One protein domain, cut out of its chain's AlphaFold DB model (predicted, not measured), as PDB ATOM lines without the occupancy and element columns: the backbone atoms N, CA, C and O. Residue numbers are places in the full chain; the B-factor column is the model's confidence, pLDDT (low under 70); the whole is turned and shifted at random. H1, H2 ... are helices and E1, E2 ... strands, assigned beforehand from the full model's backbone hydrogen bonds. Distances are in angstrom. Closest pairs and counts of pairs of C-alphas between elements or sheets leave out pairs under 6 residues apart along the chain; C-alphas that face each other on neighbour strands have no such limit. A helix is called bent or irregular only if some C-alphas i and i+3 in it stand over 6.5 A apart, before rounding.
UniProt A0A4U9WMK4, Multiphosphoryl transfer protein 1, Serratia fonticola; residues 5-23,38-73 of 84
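AT A GLANCE: This is residues 5 to 23 and 38 to 73 of the 84 residues of the protein "Multiphosphoryl transfer protein 1" of Serratia fonticola (UniProt A0A4U9WMK4). A lone helix, H1, stands free at one end, and across a cut lies a small body in which two parallel strands, E1 and E2, run side by side with a short helix, H2, over one face of the pair. An extended stretch with no named element, residues 38 to 44, leads into E1 and adds to the length of that body. The printed part has 55 residues, with two named helices and two named strands in the order H1, E1, H2, E2; the sheet's order is E1, E2, all parallel, and the class is mixed, helices and strands. The whole is extended, with a radius of gyration of the C-alphas of 18.1 A, and its flat outline spans 49 by 36 by 18 A.

HOW THE PARTS SIT: Start with H1, residues 5 to 20, which belongs to the stretch 5 to 23 that stands free. Past the cut, look for E1, residues 45 to 48, H2, residues 51 to 59, and E2, residues 64 to 68. They form a strand-helix-strand unit, two parallel neighbour strands with a helix between them in the chain, and its crossover is right-handed. H1 is apart from H2 and from E2. The directions of E1 and E2 differ by 35 degrees, and C-alphas 47 and 67, which face each other, are 4.6 A apart. Across this pair find N 46 and O 64 at 2.8 A and N 66 and O 46 at 2.9 A, both within hydrogen-bond range. The closest C-alphas of E1 and H2 are those of Ala 46 and Ala 57, 6.2 A apart. Those of H2 and E2 are Phe 58 and Ala 64, at 7.4 A. In H1 every O i to N i+4 pair is within hydrogen-bond range; in H2, 3 of 5 are.

IN THESE COORDINATES: Find C-alpha 5 at (81.022, 124.934, 103.537); from there H1 runs 22.1 A to C-alpha 20 at (100.974, 115.362, 103.882). E1 covers 9.7 A from Ala 45 to Ile 48. H2 covers 14.0 A from Ala 51 to Ser 59 and is irregular, but only just: C-alphas 52 and 55 are 6.8 A apart. E2 runs 10.6 A from Ala 64 to C-alpha 68 at (113.222, 102.708, 76.608).

THE WHOLE: The two C-alphas farthest apart, those of Glu 5 and Ala 73, are 50.1 A apart. Residues 24 to 37 are not printed, and C-alphas 23 and 38 are 28.2 A apart across this cut, which lies in the link from H1 to E1. The links E1 to H2 and H2 to E2 are tight. Without residues 5 to 23, the body of 36 residues spans 39 by 19 by 8 A. The mean pLDDT of the printed part is 84.3; look for values under 70 at residue 18, residues 20 to 23 and residues 72 to 73.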
ATOM      1  N   GLU A   5      80.292 125.619 102.464       79.31
ATOM      2  CA  GLU A   5      81.022 124.934 103.537       79.31
ATOM      3  C   GLU A   5      81.454 123.493 103.186       79.31
ATOM      4  O   GLU A   5      82.647 123.211 103.308       79.31
ATOM      5  N   PRO A   6      80.588 122.599 102.659       80.75
ATOM      6  CA  PRO A   6      81.005 121.274 102.183       80.75
ATOM      7  C   PRO A   6      82.063 121.325 101.072       80.75
ATOM      8  O   PRO A   6      83.002 120.535 101.079       80.75
ATOM      9  N   VAL A   7      81.964 122.297 100.158       81.81
ATOM     10  CA  VAL A   7      82.960 122.502  99.091       81.81
ATOM     11  C   VAL A   7      84.301 122.940  99.685       81.81
ATOM     12  O   VAL A   7      85.351 122.431  99.304       81.81
ATOM     13  N   ARG A   8      84.281 123.847 100.670       83.38
ATOM     14  CA  ARG A   8      85.490 124.288 101.378       83.38
ATOM     15  C   ARG A   8      86.186 123.153 102.121       83.38
ATOM     16  O   ARG A   8      87.406 123.064 102.031       83.38
ATOM     17  N   ARG A   9      85.436 122.300 102.826       85.31
ATOM     18  CA  ARG A   9      86.011 121.141 103.527       85.31
ATOM     19  C   ARG A   9      86.694 120.179 102.568       85.31
ATOM     20  O   ARG A   9      87.797 119.739 102.859       85.31
ATOM     21  N   TYR A  10      86.067 119.913 101.423       82.06
ATOM     22  CA  TYR A  10      86.643 119.053 100.394       82.06
ATOM     23  C   TYR A  10      88.011 119.576  99.928       82.06
ATOM     24  O   TYR A  10      89.012 118.883 100.069       82.06
ATOM     25  N   TYR A  11      88.100 120.842  99.506       83.69
ATOM     26  CA  TYR A  11      89.379 121.416  99.065       83.69
ATOM     27  C   TYR A  11      90.418 121.554 100.184       83.69
ATOM     28  O   TYR A  11      91.615 121.464  99.923       83.69
ATOM     29  N   GLN A  12      89.997 121.764 101.435       86.19
ATOM     30  CA  GLN A  12      90.918 121.764 102.577       86.19
ATOM     31  C   GLN A  12      91.520 120.379 102.828       86.19
ATOM     32  O   GLN A  12      92.687 120.285 103.205       86.19
ATOM     33  N   GLN A  13      90.742 119.319 102.608       82.19
ATOM     34  CA  GLN A  13      91.201 117.945 102.758       82.19
ATOM     35  C   GLN A  13      92.169 117.550 101.637       82.19
ATOM     36  O   GLN A  13      93.224 117.003 101.938       82.19
ATOM     37  N   GLU A  14      91.882 117.924 100.387       79.88
ATOM     38  CA  GLU A  14      92.809 117.734  99.259       79.88
ATOM     39  C   GLU A  14      94.147 118.454  99.499       79.88
ATOM     40  O   GLU A  14      95.205 117.851  99.374       79.88
ATOM     41  N   GLN A  15      94.124 119.709  99.972       81.38
ATOM     42  CA  GLN A  15      95.353 120.443 100.315       81.38
ATOM     43  C   GLN A  15      96.128 119.816 101.478       81.38
ATOM     44  O   GLN A  15      97.349 119.955 101.557       81.38
ATOM     45  N   TRP A  16      95.435 119.187 102.429       80.19
ATOM     46  CA  TRP A  16      96.097 118.472 103.512       80.19
ATOM     47  C   TRP A  16      96.753 117.194 102.996       80.19
ATOM     48  O   TRP A  16      97.889 116.937 103.371       80.19
ATOM     49  N   LEU A  17      96.096 116.456 102.097       73.38
ATOM     50  CA  LEU A  17      96.661 115.277 101.438       73.38
ATOM     51  C   LEU A  17      97.877 115.641 100.578       73.38
ATOM     52  O   LEU A  17      98.913 115.013 100.733       73.38
ATOM     53  N   GLU A  18      97.811 116.707  99.779       68.56
ATOM     54  CA  GLU A  18      98.948 117.203  98.985       68.56
ATOM     55  C   GLU A  18     100.138 117.647  99.850       68.56
ATOM     56  O   GLU A  18     101.293 117.487  99.462       68.56
ATOM     57  N   ARG A  19      99.877 118.239 101.024       70.12
ATOM     58  CA  ARG A  19     100.932 118.673 101.960       70.12
ATOM     59  C   ARG A  19     101.467 117.535 102.823       70.12
ATOM     60  O   ARG A  19     102.606 117.614 103.275       70.12
ATOM     61  N   ALA A  20     100.625 116.549 103.116       67.12
ATOM     62  CA  ALA A  20     100.974 115.362 103.882       67.12
ATOM     63  C   ALA A  20     101.653 114.304 103.013       67.12
ATOM     64  O   ALA A  20     102.321 113.440 103.573       67.12
ATOM     65  N   ASP A  21     101.508 114.381 101.687       57.66
ATOM     66  CA  ASP A  21     102.243 113.555 100.744       57.66
ATOM     67  C   ASP A  21     103.708 114.028 100.718       57.66
ATOM     68  O   ASP A  21     104.016 115.123 100.222       57.66
ATOM     69  N   PRO A  22     104.649 113.277 101.316       55.66
ATOM     70  CA  PRO A  22     106.054 113.592 101.147       55.66
ATOM     71  C   PRO A  22     106.337 113.493  99.651       55.66
ATOM     72  O   PRO A  22     106.106 112.435  99.078       55.66
ATOM     73  N   GLN A  23     106.807 114.589  99.037       55.19
ATOM     74  CA  GLN A  23     107.107 114.666  97.599       55.19
ATOM     75  C   GLN A  23     107.530 113.293  97.053       55.19
ATOM     76  O   GLN A  23     108.530 112.759  97.561       55.19
ATOM     77  N   ASP A  38     101.257  88.608  99.209       92.88
ATOM     78  CA  ASP A  38     101.156  87.147  99.168       92.88
ATOM     79  C   ASP A  38     102.466  86.429  98.791       92.88
ATOM     80  O   ASP A  38     102.467  85.232  98.514       92.88
ATOM     81  N   GLY A  39     103.591  87.145  98.768       90.12
ATOM     82  CA  GLY A  39     104.918  86.577  98.535       90.12
ATOM     83  C   GLY A  39     105.300  86.420  97.063       90.12
ATOM     84  O   GLY A  39     106.439  86.044  96.774       90.12
ATOM     85  N   VAL A  40     104.409  86.735  96.117       93.12
ATOM     86  CA  VAL A  40     104.743  86.678  94.687       93.12
ATOM     87  C   VAL A  40     105.744  87.781  94.337       93.12
ATOM     88  O   VAL A  40     105.527  88.959  94.633       93.12
ATOM     89  N   ARG A  41     106.853  87.388  93.698       90.19
ATOM     90  CA  ARG A  41     107.880  88.307  93.186       90.19
ATOM     91  C   ARG A  41     107.307  89.121  92.029       90.19
ATOM     92  O   ARG A  41     106.709  88.550  91.123       90.19
ATOM     93  N   MET A  42     107.543  90.425  92.055       88.44
ATOM     94  CA  MET A  42     107.199  91.350  90.975       88.44
ATOM     95  C   MET A  42     108.406  92.237  90.698       88.44
ATOM     96  O   MET A  42     109.082  92.647  91.639       88.44
ATOM     97  N   GLU A  43     108.660  92.522  89.428       88.50
ATOM     98  CA  GLU A  43     109.719  93.443  89.026       88.50
ATOM     99  C   GLU A  43     109.172  94.868  88.937       88.50
ATOM    100  O   GLU A  43     108.108  95.097  88.355       88.50
ATOM    101  N   VAL A  44     109.892  95.826  89.517       89.44
ATOM    102  CA  VAL A  44     109.570  97.256  89.407       89.44
ATOM    103  C   VAL A  44     110.524  97.882  88.398       89.44
ATOM    104  O   VAL A  44     111.666  98.181  88.727       89.44
ATOM    105  N   ALA A  45     110.071  98.070  87.161       92.44
ATOM    106  CA  ALA A  45     110.905  98.587  86.080       92.44
ATOM    107  C   ALA A  45     110.548 100.035  85.706       92.44
ATOM    108  O   ALA A  45     109.384 100.436  85.753       92.44
ATOM    109  N   ALA A  46     111.550 100.821  85.315       93.12
ATOM    110  CA  ALA A  46     111.378 102.208  84.904       93.12
ATOM    111  C   ALA A  46     111.097 102.344  83.403       93.12
ATOM    112  O   ALA A  46     111.642 101.610  82.576       93.12
ATOM    113  N   ASN A  47     110.299 103.356  83.068       95.19
ATOM    114  CA  ASN A  47     110.117 103.827  81.702       95.19
ATOM    115  C   ASN A  47     110.953 105.095  81.529       95.19
ATOM    116  O   ASN A  47     110.652 106.098  82.174       95.19
ATOM    117  N   ILE A  48     111.968 105.060  80.669       92.81
ATOM    118  CA  ILE A  48     112.860 106.203  80.430       92.81
ATOM    119  C   ILE A  48     112.810 106.625  78.961       92.81
ATOM    120  O   ILE A  48     112.552 105.810  78.077       92.81
ATOM    121  N   ALA A  49     113.050 107.903  78.705       92.25
ATOM    122  CA  ALA A  49     113.173 108.499  77.381       92.25
ATOM    123  C   ALA A  49     114.624 108.663  76.931       92.25
ATOM    124  O   ALA A  49     114.925 108.531  75.746       92.25
ATOM    125  N   HIS A  50     115.531 108.912  77.871       89.62
ATOM    126  CA  HIS A  50     116.942 109.131  77.596       89.62
ATOM    127  C   HIS A  50     117.812 108.342  78.572       89.62
ATOM    128  O   HIS A  50     117.465 108.147  79.733       89.62
ATOM    129  N   ALA A  51     118.997 107.924  78.120       90.62
ATOM    130  CA  ALA A  51     119.911 107.119  78.936       90.62
ATOM    131  C   ALA A  51     120.350 107.820  80.238       90.62
ATOM    132  O   ALA A  51     120.604 107.150  81.235       90.62
ATOM    133  N   VAL A  52     120.390 109.159  80.249       92.44
ATOM    134  CA  VAL A  52     120.737 109.965  81.436       92.44
ATOM    135  C   VAL A  52     119.759 109.773  82.603       92.44
ATOM    136  O   VAL A  52     120.118 109.994  83.753       92.44
ATOM    137  N   GLU A  53     118.536 109.310  82.340       90.00
ATOM    138  CA  GLU A  53     117.518 109.090  83.374       90.00
ATOM    139  C   GLU A  53     117.717 107.772  84.141       90.00
ATOM    140  O   GLU A  53     117.102 107.571  85.187       90.00
ATOM    141  N   ALA A  54     118.580 106.871  83.654       90.75
ATOM    142  CA  ALA A  54     118.762 105.547  84.243       90.75
ATOM    143  C   ALA A  54     119.279 105.610  85.691       90.75
ATOM    144  O   ALA A  54     118.758 104.918  86.560       90.75
ATOM    145  N   GLU A  55     120.261 106.469  85.977       90.50
ATOM    146  CA  GLU A  55     120.828 106.616  87.325       90.50
ATOM    147  C   GLU A  55     119.773 107.067  88.346       90.50
ATOM    148  O   GLU A  55     119.657 106.494  89.434       90.50
ATOM    149  N   ALA A  56     118.951 108.050  87.972       89.31
ATOM    150  CA  ALA A  56     117.855 108.526  88.806       89.31
ATOM    151  C   ALA A  56     116.782 107.443  88.996       89.31
ATOM    152  O   ALA A  56     116.269 107.272  90.100       89.31
ATOM    153  N   ALA A  57     116.469 106.673  87.949       90.12
ATOM    154  CA  ALA A  57     115.512 105.575  88.027       90.12
ATOM    155  C   ALA A  57     115.952 104.490  89.027       90.12
ATOM    156  O   ALA A  57     115.166 104.103  89.892       90.12
ATOM    157  N   PHE A  58     117.212 104.046  88.963       89.31
ATOM    158  CA  PHE A  58     117.755 103.063  89.910       89.31
ATOM    159  C   PHE A  58     117.845 103.620  91.335       89.31
ATOM    160  O   PHE A  58     117.504 102.926  92.291       89.31
ATOM    161  N   SER A  59     118.228 104.891  91.486       87.88
ATOM    162  CA  SER A  59     118.249 105.572  92.793       87.88
ATOM    163  C   SER A  59     116.855 105.668  93.425       87.88
ATOM    164  O   SER A  59     116.726 105.674  94.647       87.88
ATOM    165  N   ASN A  60     115.810 105.674  92.594       86.50
ATOM    166  CA  ASN A  60     114.408 105.648  93.003       86.50
ATOM    167  C   ASN A  60     113.838 104.221  93.138       86.50
ATOM    168  O   ASN A  60     112.623 104.046  93.204       86.50
ATOM    169  N   GLY A  61     114.687 103.192  93.186       87.31
ATOM    170  CA  GLY A  61     114.264 101.818  93.459       87.31
ATOM    171  C   GLY A  61     113.717 101.052  92.256       87.31
ATOM    172  O   GLY A  61     113.107 100.003  92.449       87.31
ATOM    173  N   ALA A  62     113.937 101.532  91.026       91.00
ATOM    174  CA  ALA A  62     113.752 100.682  89.857       91.00
ATOM    175  C   ALA A  62     114.763  99.525  89.887       91.00
ATOM    176  O   ALA A  62     115.927  99.702  90.238       91.00
ATOM    177  N   GLU A  63     114.321  98.341  89.490       92.12
ATOM    178  CA  GLU A  63     115.135  97.128  89.401       92.12
ATOM    179  C   GLU A  63     115.694  96.924  87.988       92.12
ATOM    180  O   GLU A  63     116.724  96.275  87.813       92.12
ATOM    181  N   ALA A  64     115.036  97.520  86.989       92.62
ATOM    182  CA  ALA A  64     115.416  97.482  85.584       92.62
ATOM    183  C   ALA A  64     114.812  98.657  84.801       92.62
ATOM    184  O   ALA A  64     114.005  99.433  85.316       92.62
ATOM    185  N   VAL A  65     115.167  98.754  83.517       94.25
ATOM    186  CA  VAL A  65     114.466  99.585  82.530       94.25
ATOM    187  C   VAL A  65     113.509  98.685  81.752       94.25
ATOM    188  O   VAL A  65     113.947  97.822  80.996       94.25
ATOM    189  N   GLY A  66     112.207  98.884  81.945       95.06
ATOM    190  CA  GLY A  66     111.157  98.087  81.303       95.06
ATOM    191  C   GLY A  66     110.744  98.644  79.943       95.06
ATOM    192  O   GLY A  66     110.308  97.897  79.070       95.06
ATOM    193  N   LEU A  67     110.916  99.955  79.746       94.44
ATOM    194  CA  LEU A  67     110.652 100.628  78.481       94.44
ATOM    195  C   LEU A  67     111.680 101.733  78.247       94.44
ATOM    196  O   LEU A  67     111.772 102.687  79.019       94.44
ATOM    197  N   PHE A  68     112.403 101.627  77.137       93.75
ATOM    198  CA  PHE A  68     113.222 102.708  76.608       93.75
ATOM    199  C   PHE A  68     112.486 103.353  75.430       93.75
ATOM    200  O   PHE A  68     112.319 102.726  74.384       93.75
ATOM    201  N   ARG A  69     112.013 104.588  75.610       91.44
ATOM    202  CA  ARG A  69     111.281 105.348  74.589       91.44
ATOM    203  C   ARG A  69     112.249 105.884  73.539       91.44
ATOM    204  O   ARG A  69     112.816 106.965  73.681       91.44
ATOM    205  N   THR A  70     112.446 105.119  72.472       83.69
ATOM    206  CA  THR A  70     113.335 105.497  71.366       83.69
ATOM    207  C   THR A  70     112.790 106.648  70.519       83.69
ATOM    208  O   THR A  70     113.556 107.278  69.799       83.69
ATOM    209  N   GLU A  71     111.492 106.956  70.600       79.31
ATOM    210  CA  GLU A  71     110.874 108.098  69.912       79.31
ATOM    211  C   GLU A  71     111.424 109.445  70.393       79.31
ATOM    212  O   GLU A  71     111.503 110.399  69.621       79.31
ATOM    213  N   ASN A  72     111.874 109.494  71.646       64.25
ATOM    214  CA  ASN A  72     112.487 110.675  72.237       64.25
ATOM    215  C   ASN A  72     114.009 110.684  72.044       64.25
ATOM    216  O   ASN A  72     114.659 111.664  72.381       64.25
ATOM    217  N   ALA A  73     114.605 109.633  71.465       57.66
ATOM    218  CA  ALA A  73     116.053 109.552  71.268       57.66
ATOM    219  C   ALA A  73     116.595 110.558  70.227       57.66
ATOM    220  O   ALA A  73     117.809 110.685  70.072       57.66
TER     221      ALA A  73